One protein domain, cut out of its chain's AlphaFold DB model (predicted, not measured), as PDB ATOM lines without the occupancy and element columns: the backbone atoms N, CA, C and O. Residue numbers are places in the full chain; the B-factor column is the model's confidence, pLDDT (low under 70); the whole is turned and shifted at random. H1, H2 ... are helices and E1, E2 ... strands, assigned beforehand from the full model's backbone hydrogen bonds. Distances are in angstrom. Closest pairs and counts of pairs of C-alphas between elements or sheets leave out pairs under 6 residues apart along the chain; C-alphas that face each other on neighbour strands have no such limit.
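What this domain is: This is residues 16 to 121 of the 154 residues of an uncharacterized protein of Candidatus Atribacteria bacterium (UniProt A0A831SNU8). With little regular structure, a small lobe, residues 16 to 35 with H1, is set off by the link of residues 36 to 50 from a larger lobe of loops, short helices H2 to H5 and a two-strand sheet. The 106 printed residues, 38 in named elements, are mostly helix by class: five named helices, then parallel strands E1 and E2. The whole is loose, radius of gyration of the C-alphas 16.2 A, spans 43 by 31 by 29 A.

Where its parts are: H1, residues 29 to 35, 10.0 A, begins at C-alpha 29 (51.107, 4.560, -55.707). H2 is 51 to 60, 13.9 A; H3 64 to 67; H4 70 to 73; H5 83 to 89, 9.8 A. E1 is 95 to 97; E2, 115 to 117, ends at C-alpha 117 (27.361, 7.317, -41.193).

How they stand to each other: H1 and H2 are apart. H2 touches H3, closest C-alphas His 53 and Pro 64, 5.5 A. H2 and H4 are close but not clearly touching, closest C-alphas Arg 52 and Ala 71, 7.5 A. H2 and H5 only just touch, with 3 pairs of C-alphas within 8 A, closest Leu 59 and Ile 83, 5.6 A. E1 and E2 are parallel at 6 degrees; N 96 and O 115 are 2.9 A apart, within hydrogen-bond range. Every O i to N i+4 pair is within range in H1 and H5, 4 of 6 in H2; H3 and H4 are too short for one.

The domain as a whole: The farthest C-alphas, His 24 and Asn 89, are 44.6 A apart. The printed part has no cut. The links H1 to H2 and E1 to E2 are long. Residues 71 to 72 and 121 have pLDDT under 70.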
ATOM      1  N   ASP A  16      52.933  17.871 -50.892       95.38
ATOM      2  CA  ASP A  16      54.386  17.673 -51.024       95.38
ATOM      3  C   ASP A  16      54.883  16.294 -50.547       95.38
ATOM      4  O   ASP A  16      56.050  15.972 -50.735       95.38
ATOM      5  N   HIS A  17      54.009  15.472 -49.955       95.94
ATOM      6  CA  HIS A  17      54.297  14.103 -49.514       95.94
ATOM      7  C   HIS A  17      53.628  13.033 -50.389       95.94
ATOM      8  O   HIS A  17      53.628  11.853 -50.033       95.94
ATOM      9  N   MET A  18      53.051  13.421 -51.527       96.06
ATOM     10  CA  MET A  18      52.403  12.512 -52.471       96.06
ATOM     11  C   MET A  18      53.304  12.238 -53.676       96.06
ATOM     12  O   MET A  18      53.887  13.153 -54.261       96.06
ATOM     13  N   SER A  19      53.366  10.980 -54.112       94.88
ATOM     14  CA  SER A  19      54.194  10.573 -55.256       94.88
ATOM     15  C   SER A  19      53.781  11.272 -56.558       94.88
ATOM     16  O   SER A  19      54.645  11.688 -57.322       94.88
ATOM     17  N   CYS A  20      52.480  11.525 -56.758       93.88
ATOM     18  CA  CYS A  20      51.969  12.248 -57.932       93.88
ATOM     19  C   CYS A  20      52.344  13.742 -57.970       93.88
ATOM     20  O   CYS A  20      52.150  14.403 -58.987       93.88
ATOM     21  N   TYR A  21      52.881  14.279 -56.871       94.81
ATOM     22  CA  TYR A  21      53.443  15.629 -56.784       94.81
ATOM     23  C   TYR A  21      54.984  15.625 -56.794       94.81
ATOM     24  O   TYR A  21      55.598  16.673 -56.614       94.81
ATOM     25  N   GLY A  22      55.620  14.469 -57.030       93.12
ATOM     26  CA  GLY A  22      57.077  14.338 -57.127       93.12
ATOM     27  C   GLY A  22      57.788  14.033 -55.807       93.12
ATOM     28  O   GLY A  22      58.999  14.226 -55.712       93.12
ATOM     29  N   TYR A  23      57.076  13.562 -54.777       96.62
ATOM     30  CA  TYR A  23      57.719  13.152 -53.529       96.62
ATOM     31  C   TYR A  23      58.673  11.967 -53.746       96.62
ATOM     32  O   TYR A  23      58.320  10.982 -54.391       96.62
ATOM     33  N   HIS A  24      59.873  12.040 -53.161       96.06
ATOM     34  CA  HIS A  24      60.945  11.053 -53.366       96.06
ATOM     35  C   HIS A  24      60.605   9.623 -52.905       96.06
ATOM     36  O   HIS A  24      61.252   8.672 -53.337       96.06
ATOM     37  N   ARG A  25      59.618   9.451 -52.014       96.38
ATOM     38  CA  ARG A  25      59.145   8.134 -51.560       96.38
ATOM     39  C   ARG A  25      57.861   7.750 -52.290       96.38
ATOM     40  O   ARG A  25      56.997   8.590 -52.539       96.38
ATOM     41  N   ASN A  26      57.689   6.454 -52.538       95.69
ATOM     42  CA  ASN A  26      56.455   5.905 -53.095       95.69
ATOM     43  C   ASN A  26      55.362   5.758 -52.016       95.69
ATOM     44  O   ASN A  26      55.072   4.658 -51.552       95.69
ATOM     45  N   THR A  27      54.805   6.876 -51.555       96.62
ATOM     46  CA  THR A  27      53.795   6.941 -50.483       96.62
ATOM     47  C   THR A  27      52.369   6.753 -50.984       96.62
ATOM     48  O   THR A  27      51.512   6.318 -50.219       96.62
ATOM     49  N   THR A  28      52.090   7.085 -52.248       96.38
ATOM     50  CA  THR A  28      50.721   7.092 -52.791       96.38
ATOM     51  C   THR A  28      50.636   6.468 -54.196       96.38
ATOM     52  O   THR A  28      50.192   7.144 -55.131       96.38
ATOM     53  N   PRO A  29      51.031   5.192 -54.383       95.00
ATOM     54  CA  PRO A  29      51.107   4.560 -55.707       95.00
ATOM     55  C   PRO A  29      49.760   4.524 -56.444       95.00
ATOM     56  O   PRO A  29      49.694   4.835 -57.631       95.00
ATOM     57  N   TYR A  30      48.660   4.225 -55.741       95.75
ATOM     58  CA  TYR A  30      47.324   4.210 -56.348       95.75
ATOM     59  C   TYR A  30      46.887   5.597 -56.828       95.75
ATOM     60  O   TYR A  30      46.427   5.731 -57.961       95.75
ATOM     61  N   MET A  31      47.093   6.639 -56.014       95.06
ATOM     62  CA  MET A  31      46.781   8.019 -56.410       95.06
ATOM     63  C   MET A  31      47.619   8.469 -57.609       95.06
ATOM     64  O   MET A  31      47.108   9.184 -58.463       95.06
ATOM     65  N   ASN A  32      48.874   8.012 -57.707       94.88
ATOM     66  CA  ASN A  32      49.710   8.259 -58.879       94.88
ATOM     67  C   ASN A  32      49.106   7.636 -60.145       94.88
ATOM     68  O   ASN A  32      48.893   8.338 -61.129       94.88
ATOM     69  N   SER A  33      48.723   6.356 -60.085       95.69
ATOM     70  CA  SER A  33      48.084   5.674 -61.221       95.69
ATOM     71  C   SER A  33      46.737   6.289 -61.628       95.69
ATOM     72  O   SER A  33      46.356   6.243 -62.798       95.69
ATOM     73  N   LEU A  34      46.004   6.866 -60.669       95.56
ATOM     74  CA  LEU A  34      44.745   7.557 -60.930       95.56
ATOM     75  C   LEU A  34      44.988   8.914 -61.597       95.56
ATOM     76  O   LEU A  34      44.286   9.251 -62.548       95.56
ATOM     77  N   ALA A  35      45.986   9.671 -61.134       94.88
ATOM     78  CA  ALA A  35      46.350  10.965 -61.705       94.88
ATOM     79  C   ALA A  35      46.763  10.852 -63.182       94.88
ATOM     80  O   ALA A  35      46.359  11.688 -63.982       94.88
ATOM     81  N   GLU A  36      47.479   9.789 -63.566       94.88
ATOM     82  CA  GLU A  36      47.867   9.508 -64.963       94.88
ATOM     83  C   GLU A  36      46.672   9.264 -65.901       94.88
ATOM     84  O   GLU A  36      46.784   9.434 -67.112       94.88
ATOM     85  N   LYS A  37      45.519   8.870 -65.347       97.31
ATOM     86  CA  LYS A  37      44.290   8.540 -66.091       97.31
ATOM     87  C   LYS A  37      43.179   9.576 -65.908       97.31
ATOM     88  O   LYS A  37      42.058   9.348 -66.357       97.31
ATOM     89  N   SER A  38      43.464  10.684 -65.227       96.75
ATOM     90  CA  SER A  38      42.474  11.692 -64.838       96.75
ATOM     91  C   SER A  38      42.914  13.089 -65.250       96.75
ATOM     92  O   SER A  38      44.085  13.348 -65.517       96.75
ATOM     93  N   LEU A  39      41.977  14.036 -65.226       97.12
ATOM     94  CA  LEU A  39      42.350  15.442 -65.218       97.12
ATOM     95  C   LEU A  39      42.979  15.777 -63.857       97.12
ATOM     96  O   LEU A  39      42.306  15.736 -62.828       97.12
ATOM     97  N   PHE A  40      44.275  16.087 -63.856       95.62
ATOM     98  CA  PHE A  40      45.039  16.346 -62.640       95.62
ATOM     99  C   PHE A  40      45.370  17.833 -62.478       95.62
ATOM    100  O   PHE A  40      46.069  18.434 -63.297       95.62
ATOM    101  N   PHE A  41      44.904  18.425 -61.379       95.06
ATOM    102  CA  PHE A  41      45.159  19.821 -61.043       95.06
ATOM    103  C   PHE A  41      46.379  19.936 -60.126       95.06
ATOM    104  O   PHE A  41      46.282  19.691 -58.928       95.06
ATOM    105  N   LYS A  42      47.520  20.375 -60.672       92.69
ATOM    106  CA  LYS A  42      48.753  20.619 -59.893       92.69
ATOM    107  C   LYS A  42      48.609  21.741 -58.856       92.69
ATOM    108  O   LYS A  42      49.339  21.763 -57.875       92.69
ATOM    109  N   ASN A  43      47.683  22.667 -59.093       94.50
ATOM    110  CA  ASN A  43      47.451  23.855 -58.273       94.50
ATOM    111  C   ASN A  43      46.012  23.855 -57.734       94.50
ATOM    112  O   ASN A  43      45.195  24.689 -58.120       94.50
ATOM    113  N   ALA A  44      45.691  22.881 -56.879       93.25
ATOM    114  CA  ALA A  44      44.415  22.802 -56.172       93.25
ATOM    115  C   ALA A  44      44.595  23.277 -54.722       93.25
ATOM    116  O   ALA A  44      45.325  22.662 -53.946       93.25
ATOM    117  N   PHE A  45      43.936  24.377 -54.353       94.06
ATOM    118  CA  PHE A  45      44.080  24.999 -53.035       94.06
ATOM    119  C   PHE A  45      42.840  24.775 -52.173       94.06
ATOM    120  O   PHE A  45      41.709  24.916 -52.640       94.06
ATOM    121  N   ALA A  46      43.051  24.465 -50.893       94.00
ATOM    122  CA  ALA A  46      41.971  24.401 -49.919       94.00
ATOM    123  C   ALA A  46      41.386  25.800 -49.661       94.00
ATOM    124  O   ALA A  46      42.116  26.788 -49.595       94.00
ATOM    125  N   ASN A  47      40.069  25.885 -49.450       93.56
ATOM    126  CA  ASN A  47      39.396  27.157 -49.156       93.56
ATOM    127  C   ASN A  47      39.732  27.723 -47.765       93.56
ATOM    128  O   ASN A  47      39.422  28.879 -47.485       93.56
ATOM    129  N   GLY A  48      40.331  26.918 -46.885       90.00
ATOM    130  CA  GLY A  48      40.782  27.349 -45.573       90.00
ATOM    131  C   GLY A  48      41.803  26.395 -44.945       90.00
ATOM    132  O   GLY A  48      42.077  25.318 -45.473       90.00
ATOM    133  N   PRO A  49      42.381  26.779 -43.798       88.75
ATOM    134  CA  PRO A  49      43.502  26.056 -43.197       88.75
ATOM    135  C   PRO A  49      43.091  24.815 -42.390       88.75
ATOM    136  O   PRO A  49      43.955  24.088 -41.915       88.75
ATOM    137  N   ASN A  50      41.794  24.581 -42.166       90.12
ATOM    138  CA  ASN A  50      41.319  23.440 -41.385       90.12
ATOM    139  C   ASN A  50      39.943  22.950 -41.854       90.12
ATOM    140  O   ASN A  50      39.243  23.636 -42.604       90.12
ATOM    141  N   THR A  51      39.542  21.781 -41.351       90.88
ATOM    142  CA  THR A  51      38.284  21.091 -41.669       90.88
ATOM    143  C   THR A  51      37.061  22.006 -41.580       90.88
ATOM    144  O   THR A  51      36.248  22.036 -42.499       90.88
ATOM    145  N   ARG A  52      36.958  22.814 -40.515       88.44
ATOM    146  CA  ARG A  52      35.799  23.687 -40.257       88.44
ATOM    147  C   ARG A  52      35.673  24.856 -41.233       88.44
ATOM    148  O   ARG A  52      34.606  25.447 -41.310       88.44
ATOM    149  N   HIS A  53      36.726  25.174 -41.981       89.56
ATOM    150  CA  HIS A  53      36.665  26.163 -43.058       89.56
ATOM    151  C   HIS A  53      36.527  25.482 -44.424       89.56
ATOM    152  O   HIS A  53      35.671  25.860 -45.218       89.56
ATOM    153  N   SER A  54      37.338  24.459 -44.697       92.56
ATOM    154  CA  SER A  54      37.414  23.842 -46.025       92.56
ATOM    155  C   SER A  54      36.177  23.024 -46.381       92.56
ATOM    156  O   SER A  54      35.651  23.172 -47.481       92.56
ATOM    157  N   VAL A  55      35.684  22.198 -45.454       93.50
ATOM    158  CA  VAL A  55      34.559  21.283 -45.699       93.50
ATOM    159  C   VAL A  55      33.263  21.998 -46.062       93.50
ATOM    160  O   VAL A  55      32.717  21.697 -47.125       93.50
ATOM    161  N   PRO A  56      32.763  22.968 -45.274       92.69
ATOM    162  CA  PRO A  56      31.550  23.668 -45.671       92.69
ATOM    163  C   PRO A  56      31.757  24.396 -47.001       92.69
ATOM    164  O   PRO A  56      30.825  24.495 -47.791       92.69
ATOM    165  N   SER A  57      32.968  24.875 -47.298       93.56
ATOM    166  CA  SER A  57      33.248  25.573 -48.550       93.56
ATOM    167  C   SER A  57      33.117  24.716 -49.794       93.56
ATOM    168  O   SER A  57      32.367  25.100 -50.691       93.56
ATOM    169  N   PHE A  58      33.788  23.565 -49.863       94.12
ATOM    170  CA  PHE A  58      33.680  22.725 -51.057       94.12
ATOM    171  C   PHE A  58      32.326  22.011 -51.148       94.12
ATOM    172  O   PHE A  58      31.866  21.732 -52.250       94.12
ATOM    173  N   LEU A  59      31.648  21.757 -50.019       95.44
ATOM    174  CA  LEU A  59      30.314  21.154 -50.040       95.44
ATOM    175  C   LEU A  59      29.233  22.115 -50.529       95.44
ATOM    176  O   LEU A  59      28.200  21.642 -50.987       95.44
ATOM    177  N   THR A  60      29.425  23.430 -50.426       95.06
ATOM    178  CA  THR A  60      28.380  24.414 -50.768       95.06
ATOM    179  C   THR A  60      28.810  25.424 -51.823       95.06
ATOM    180  O   THR A  60      28.048  26.333 -52.134       95.06
ATOM    181  N   SER A  61      30.028  25.302 -52.357       95.19
ATOM    182  CA  SER A  61      30.609  26.239 -53.322       95.19
ATOM    183  C   SER A  61      30.626  27.703 -52.838       95.19
ATOM    184  O   SER A  61      30.364  28.628 -53.605       95.19
ATOM    185  N   THR A  62      30.935  27.939 -51.560       93.06
ATOM    186  CA  THR A  62      31.004  29.299 -50.984       93.06
ATOM    187  C   THR A  62      32.226  29.484 -50.093       93.06
ATOM    188  O   THR A  62      32.715  28.534 -49.487       93.06
ATOM    189  N   TYR A  63      32.715  30.715 -49.945       91.56
ATOM    190  CA  TYR A  63      33.882  30.995 -49.104       91.56
ATOM    191  C   TYR A  63      33.559  30.964 -47.602       91.56
ATOM    192  O   TYR A  63      32.454  31.355 -47.216       91.56
ATOM    193  N   PRO A  64      34.518  30.580 -46.733       86.69
ATOM    194  CA  PRO A  64      34.289  30.551 -45.286       86.69
ATOM    195  C   PRO A  64      33.930  31.934 -44.725       86.69
ATOM    196  O   PRO A  64      33.076  32.058 -43.852       86.69
ATOM    197  N   LEU A  65      34.532  32.992 -45.280       87.31
ATOM    198  CA  LEU A  65      34.326  34.377 -44.842       87.31
ATOM    199  C   LEU A  65      32.904  34.904 -45.087       87.31
ATOM    200  O   LEU A  65      32.518  35.888 -44.467       87.31
ATOM    201  N   LEU A  66      32.109  34.253 -45.942       88.12
ATOM    202  CA  LEU A  66      30.704  34.623 -46.151       88.12
ATOM    203  C   LEU A  66      29.807  34.200 -44.977       88.12
ATOM    204  O   LEU A  66      28.703  34.715 -44.835       88.12
ATOM    205  N   PHE A  67      30.278  33.287 -44.121       85.62
ATOM    206  CA  PHE A  67      29.494  32.686 -43.045       85.62
ATOM    207  C   PHE A  67      30.280  32.653 -41.728       85.62
ATOM    208  O   PHE A  67      30.396  31.621 -41.073       85.62
ATOM    209  N   LEU A  68      30.797  33.810 -41.297       79.06
ATOM    210  CA  LEU A  68      31.604  33.943 -40.069       79.06
ATOM    211  C   LEU A  68      30.908  33.419 -38.799       79.06
ATOM    212  O   LEU A  68      31.573  33.039 -37.840       79.06
ATOM    213  N   GLN A  69      29.576  33.368 -38.792       74.12
ATOM    214  CA  GLN A  69      28.784  32.816 -37.688       74.12
ATOM    215  C   GLN A  69      29.041  31.309 -37.486       74.12
ATOM    216  O   GLN A  69      29.011  30.825 -36.353       74.12
ATOM    217  N   GLU A  70      29.389  30.577 -38.550       80.31
ATOM    218  CA  GLU A  70      29.760  29.156 -38.482       80.31
ATOM    219  C   GLU A  70      31.058  28.949 -37.695       80.31
ATOM    220  O   GLU A  70      31.225  27.922 -37.039       80.31
ATOM    221  N   ALA A  71      31.953  29.945 -37.670       68.50
ATOM    222  CA  ALA A  71      33.212  29.862 -36.931       68.50
ATOM    223  C   ALA A  71      33.001  29.747 -35.409       68.50
ATOM    224  O   ALA A  71      33.860  29.206 -34.714       68.50
ATOM    225  N   GLN A  72      31.862  30.218 -34.882       68.19
ATOM    226  CA  GLN A  72      31.560  30.140 -33.450       68.19
ATOM    227  C   GLN A  72      30.866  28.833 -33.043       68.19
ATOM    228  O   GLN A  72      31.104  28.335 -31.943       68.19
ATOM    229  N   GLY A  73      30.011  28.280 -33.909       71.31
ATOM    230  CA  GLY A  73      29.169  27.120 -33.590       71.31
ATOM    231  C   GLY A  73      29.562  25.816 -34.283       71.31
ATOM    232  O   GLY A  73      29.072  24.758 -33.899       71.31
ATOM    233  N   GLY A  74      30.400  25.874 -35.322       75.38
ATOM    234  CA  GLY A  74      30.786  24.734 -36.163       75.38
ATOM    235  C   GLY A  74      29.662  24.160 -37.032       75.38
ATOM    236  O   GLY A  74      29.931  23.312 -37.879       75.38
ATOM    237  N   LYS A  75      28.416  24.607 -36.833       87.88
ATOM    238  CA  LYS A  75      27.249  24.165 -37.596       87.88
ATOM    239  C   LYS A  75      27.231  24.836 -38.957       87.88
ATOM    240  O   LYS A  75      27.392  26.052 -39.031       87.88
ATOM    241  N   ILE A  76      26.982  24.055 -40.001       89.94
ATOM    242  CA  ILE A  76      26.791  24.598 -41.343       89.94
ATOM    243  C   ILE A  76      25.515  25.450 -41.378       89.94
ATOM    244  O   ILE A  76      24.468  25.053 -40.862       89.94
ATOM    245  N   HIS A  77      25.600  26.645 -41.959       90.50
ATOM    246  CA  HIS A  77      24.494  27.590 -41.985       90.50
ATOM    247  C   HIS A  77      23.328  27.026 -42.819       90.50
ATOM    248  O   HIS A  77      23.547  26.568 -43.947       90.50
ATOM    249  N   PRO A  78      22.073  27.099 -42.331       87.88
ATOM    250  CA  PRO A  78      20.925  26.487 -43.004       87.88
ATOM    251  C   PRO A  78      20.685  27.052 -44.411       87.88
ATOM    252  O   PRO A  78      20.268  26.327 -45.305       87.88
ATOM    253  N   GLY A  79      21.021  28.326 -44.633       88.25
ATOM    254  CA  GLY A  79      20.929  28.977 -45.945       88.25
ATOM    255  C   GLY A  79      21.945  28.499 -46.994       88.25
ATOM    256  O   GLY A  79      21.813  28.868 -48.158       88.25
ATOM    257  N   ARG A  80      22.953  27.695 -46.625       90.81
ATOM    258  CA  ARG A  80      23.890  27.107 -47.592       90.81
ATOM    259  C   ARG A  80      23.341  25.778 -48.084       90.81
ATOM    260  O   ARG A  80      23.235  24.843 -47.288       90.81
ATOM    261  N   LYS A  81      23.052  25.702 -49.383       94.88
ATOM    262  CA  LYS A  81      22.709  24.444 -50.053       94.88
ATOM    263  C   LYS A  81      23.970  23.620 -50.267       94.88
ATOM    264  O   LYS A  81      24.940  24.115 -50.840       94.88
ATOM    265  N   THR A  82      23.957  22.378 -49.804       96.69
ATOM    266  CA  THR A  82      25.043  21.433 -50.055       96.69
ATOM    267  C   THR A  82      24.908  20.804 -51.440       96.69
ATOM    268  O   THR A  82      23.818  20.707 -52.008       96.69
ATOM    269  N   ILE A  83      26.023  20.320 -51.985       97.12
ATOM    270  CA  ILE A  83      26.039  19.524 -53.210       97.12
ATOM    271  C   ILE A  83      25.185  18.260 -53.059       97.12
ATOM    272  O   ILE A  83      24.539  17.853 -54.017       97.12
ATOM    273  N   ALA A  84      25.104  17.689 -51.853       97.69
ATOM    274  CA  ALA A  84      24.242  16.547 -51.567       97.69
ATOM    275  C   ALA A  84      22.755  16.908 -51.698       97.69
ATOM    276  O   ALA A  84      22.011  16.181 -52.346       97.69
ATOM    277  N   GLU A  85      22.323  18.061 -51.168       97.94
ATOM    278  CA  GLU A  85      20.949  18.553 -51.349       97.94
ATOM    279  C   GLU A  85      20.628  18.781 -52.831       97.94
ATOM    280  O   GLU A  85      19.551  18.415 -53.300       97.94
ATOM    281  N   ILE A  86      21.571  19.356 -53.585       97.38
ATOM    282  CA  ILE A  86      21.409  19.586 -55.024       97.38
ATOM    283  C   ILE A  86      21.279  18.255 -55.773       97.38
ATOM    284  O   ILE A  86      20.346  18.098 -56.558       97.38
ATOM    285  N   LEU A  87      22.169  17.291 -55.526       97.25
ATOM    286  CA  LEU A  87      22.140  15.979 -56.179       97.25
ATOM    287  C   LEU A  87      20.858  15.212 -55.841       97.25
ATOM    288  O   LEU A  87      20.189  14.716 -56.747       97.25
ATOM    289  N   LYS A  88      20.457  15.187 -54.567       97.62
ATOM    290  CA  LYS A  88      19.213  14.545 -54.126       97.62
ATOM    291  C   LYS A  88      17.984  15.126 -54.827       97.62
ATOM    292  O   LYS A  88      17.164  14.380 -55.355       97.62
ATOM    293  N   ASN A  89      17.896  16.453 -54.929       97.44
ATOM    294  CA  ASN A  89      16.803  17.123 -55.641       97.44
ATOM    295  C   ASN A  89      16.782  16.829 -57.153       97.44
ATOM    296  O   ASN A  89      15.773  17.077 -57.803       97.44
ATOM    297  N   ASN A  90      17.875  16.300 -57.709       96.81
ATOM    298  CA  ASN A  90      17.987  15.885 -59.106       96.81
ATOM    299  C   ASN A  90      17.897  14.357 -59.288       96.81
ATOM    300  O   ASN A  90      18.281  13.845 -60.336       96.81
ATOM    301  N   GLY A  91      17.398  13.623 -58.287       96.69
ATOM    302  CA  GLY A  91      17.104  12.190 -58.396       96.69
ATOM    303  C   GLY A  91      18.280  11.258 -58.100       96.69
ATOM    304  O   GLY A  91      18.182  10.062 -58.369       96.69
ATOM    305  N   TYR A  92      19.387  11.769 -57.556       98.06
ATOM    306  CA  TYR A  92      20.473  10.916 -57.072       98.06
ATOM    307  C   TYR A  92      20.137  10.329 -55.703       98.06
ATOM    308  O   TYR A  92      19.692  11.049 -54.812       98.06
ATOM    309  N   THR A  93      20.458   9.050 -55.507       98.00
ATOM    310  CA  THR A  93      20.612   8.483 -54.164       98.00
ATOM    311  C   THR A  93      21.935   8.957 -53.579       98.00
ATOM    312  O   THR A  93      22.987   8.798 -54.201       98.00
ATOM    313  N   THR A  94      21.897   9.549 -52.389       98.44
ATOM    314  CA  THR A  94      23.064  10.201 -51.785       98.44
ATOM    315  C   THR A  94      23.510   9.489 -50.512       98.44
ATOM    316  O   THR A  94      22.717   9.213 -49.613       98.44
ATOM    317  N   ALA A  95      24.811   9.220 -50.397       98.06
ATOM    318  CA  ALA A  95      25.394   8.581 -49.221       98.06
ATOM    319  C   ALA A  95      26.699   9.263 -48.790       98.06
ATOM    320  O   ALA A  95      27.475   9.710 -49.635       98.06
ATOM    321  N   ALA A  96      26.951   9.309 -47.481       97.25
ATOM    322  CA  ALA A  96      28.219   9.741 -46.899       97.25
ATOM    323  C   ALA A  96      28.655   8.814 -45.761       97.25
ATOM    324  O   ALA A  96      27.846   8.386 -44.937       97.25
ATOM    325  N   ILE A  97      29.957   8.522 -45.728       95.81
ATOM    326  CA  ILE A  97      30.611   7.701 -44.707       95.81
ATOM    327  C   ILE A  97      31.941   8.365 -44.347       95.81
ATOM    328  O   ILE A  97      32.773   8.579 -45.228       95.81
ATOM    329  N   HIS A  98      32.152   8.699 -43.077       93.50
ATOM    330  CA  HIS A  98      33.404   9.285 -42.584       93.50
ATOM    331  C   HIS A  98      33.526   9.124 -41.070       93.50
ATOM    332  O   HIS A  98      32.547   8.829 -40.412       93.50
ATOM    333  N   SER A  99      34.695   9.401 -40.492       90.00
ATOM    334  CA  SER A  99      34.921   9.344 -39.037       90.00
ATOM    335  C   SER A  99      35.291  10.697 -38.413       90.00
ATOM    336  O   SER A  99      35.811  10.750 -37.302       90.00
ATOM    337  N   ASN A 100      35.095  11.810 -39.134       90.50
ATOM    338  CA  ASN A 100      35.469  13.135 -38.638       90.50
ATOM    339  C   ASN A 100      34.364  13.752 -37.744       90.50
ATOM    340  O   ASN A 100      33.283  14.061 -38.258       90.50
ATOM    341  N   PRO A 101      34.636  14.032 -36.450       87.81
ATOM    342  CA  PRO A 101      33.651  14.590 -35.519       87.81
ATOM    343  C   PRO A 101      33.137  15.983 -35.881       87.81
ATOM    344  O   PRO A 101      31.981  16.316 -35.604       87.81
ATOM    345  N   TYR A 102      33.960  16.792 -36.547       87.31
ATOM    346  CA  TYR A 102      33.607  18.151 -36.956       87.31
ATOM    347  C   TYR A 102      32.701  18.205 -38.188       87.31
ATOM    348  O   TYR A 102      32.212  19.282 -38.522       87.31
ATOM    349  N   ILE A 103      32.470  17.067 -38.848       90.19
ATOM    350  CA  ILE A 103      31.590  16.929 -40.015       90.19
ATOM    351  C   ILE A 103      30.361  16.075 -39.648       90.19
ATOM    352  O   ILE A 103      29.700  15.512 -40.501       90.19
ATOM    353  N   SER A 104      30.040  15.933 -38.364       91.50
ATOM    354  CA  SER A 104      28.942  15.069 -37.914       91.50
ATOM    355  C   SER A 104      27.548  15.602 -38.253       91.50
ATOM    356  O   SER A 104      27.344  16.791 -38.541       91.50
ATOM    357  N   ALA A 105      26.551  14.722 -38.126       91.38
ATOM    358  CA  ALA A 105      25.140  15.092 -38.242       91.38
ATOM    359  C   ALA A 105      24.736  16.172 -37.219       91.38
ATOM    360  O   ALA A 105      23.920  17.042 -37.521       91.38
ATOM    361  N   PHE A 106      25.371  16.194 -36.040       87.56
ATOM    362  CA  PHE A 106      25.165  17.235 -35.026       87.56
ATOM    363  C   PHE A 106      25.440  18.652 -35.562       87.56
ATOM    364  O   PHE A 106      24.749  19.614 -35.201       87.56
ATOM    365  N   TYR A 107      26.436  18.783 -36.443       90.31
ATOM    366  CA  TYR A 107      26.792  20.042 -37.092       90.31
ATOM    367  C   TYR A 107      26.008  20.313 -38.388       90.31
ATOM    368  O   TYR A 107      26.205  21.358 -39.004       90.31
ATOM    369  N   GLY A 108      25.081  19.430 -38.776       92.25
ATOM    370  CA  GLY A 108      24.183  19.614 -39.920       92.25
ATOM    371  C   GLY A 108      24.762  19.191 -41.273       92.25
ATOM    372  O   GLY A 108      24.229  19.582 -42.314       92.25
ATOM    373  N   TYR A 109      25.845  18.410 -41.288       93.88
ATOM    374  CA  TYR A 109      26.466  17.918 -42.527       93.88
ATOM    375  C   TYR A 109      25.742  16.719 -43.153       93.88
ATOM    376  O   TYR A 109      25.997  16.391 -44.308       93.88
ATOM    377  N   ASN A 110      24.778  16.123 -42.448       95.25
ATOM    378  CA  ASN A 110      23.896  15.081 -42.976       95.25
ATOM    379  C   ASN A 110      22.826  15.610 -43.952       95.25
ATOM    380  O   ASN A 110      22.116  14.827 -44.579       95.25
ATOM    381  N   ARG A 111      22.691  16.935 -44.098       95.56
ATOM    382  CA  ARG A 111      21.703  17.549 -44.992       95.56
ATOM    383  C   ARG A 111      21.931  17.141 -46.447       95.56
ATOM    384  O   ARG A 111      22.994  17.386 -47.016       95.56
ATOM    385  N   GLY A 112      20.888  16.569 -47.045       96.62
ATOM    386  CA  GLY A 112      20.887  16.121 -48.436       96.62
ATOM    387  C   GLY A 112      21.351  14.682 -48.648       96.62
ATOM    388  O   GLY A 112      21.270  14.218 -49.778       96.62
ATOM    389  N   PHE A 113      21.787  13.970 -47.604       97.88
ATOM    390  CA  PHE A 113      22.162  12.556 -47.678       97.88
ATOM    391  C   PHE A 113      20.985  11.638 -47.310       97.88
ATOM    392  O   PHE A 113      20.306  11.878 -46.313       97.88
ATOM    393  N   ASP A 114      20.733  10.594 -48.105       97.69
ATOM    394  CA  ASP A 114      19.793   9.511 -47.771       97.69
ATOM    395  C   ASP A 114      20.389   8.554 -46.736       97.69
ATOM    396  O   ASP A 114      19.691   8.074 -45.845       97.69
ATOM    397  N   PHE A 115      21.698   8.318 -46.831       97.31
ATOM    398  CA  PHE A 115      22.465   7.540 -45.869       97.31
ATOM    399  C   PHE A 115      23.651   8.351 -45.345       97.31
ATOM    400  O   PHE A 115      24.450   8.871 -46.123       97.31
ATOM    401  N   PHE A 116      23.788   8.444 -44.025       96.06
ATOM    402  CA  PHE A 116      24.858   9.204 -43.388       96.06
ATOM    403  C   PHE A 116      25.410   8.437 -42.187       96.06
ATOM    404  O   PHE A 116      24.700   8.238 -41.203       96.06
ATOM    405  N   ASN A 117      26.667   8.007 -42.273       93.56
ATOM    406  CA  ASN A 117      27.361   7.317 -41.193       93.56
ATOM    407  C   ASN A 117      28.631   8.082 -40.815       93.56
ATOM    408  O   ASN A 117      29.601   8.098 -41.573       93.56
ATOM    409  N   ASP A 118      28.614   8.701 -39.639       89.19
ATOM    410  CA  ASP A 118      29.753   9.444 -39.111       89.19
ATOM    411  C   ASP A 118      30.567   8.662 -38.061       89.19
ATOM    412  O   ASP A 118      31.588   9.167 -37.609       89.19
ATOM    413  N   PHE A 119      30.169   7.428 -37.711       80.50
ATOM    414  CA  PHE A 119      30.760   6.574 -36.662       80.50
ATOM    415  C   PHE A 119      30.850   7.214 -35.262       80.50
ATOM    416  O   PHE A 119      31.654   6.783 -34.436       80.50
ATOM    417  N   LEU A 120      30.018   8.216 -34.958       70.00
ATOM    418  CA  LEU A 120      30.149   9.025 -33.736       70.00
ATOM    419  C   LEU A 120      29.084   8.768 -32.671       70.00
ATOM    420  O   LEU A 120      28.914   9.600 -31.776       70.00
ATOM    421  N   LEU A 121      28.386   7.630 -32.724       59.53
ATOM    422  CA  LEU A 121      27.459   7.216 -31.665       59.53
ATOM    423  C   LEU A 121      28.180   7.286 -30.296       59.53
ATOM    424  O   LEU A 121      29.061   6.480 -30.010       59.53
TER     425      LEU A 121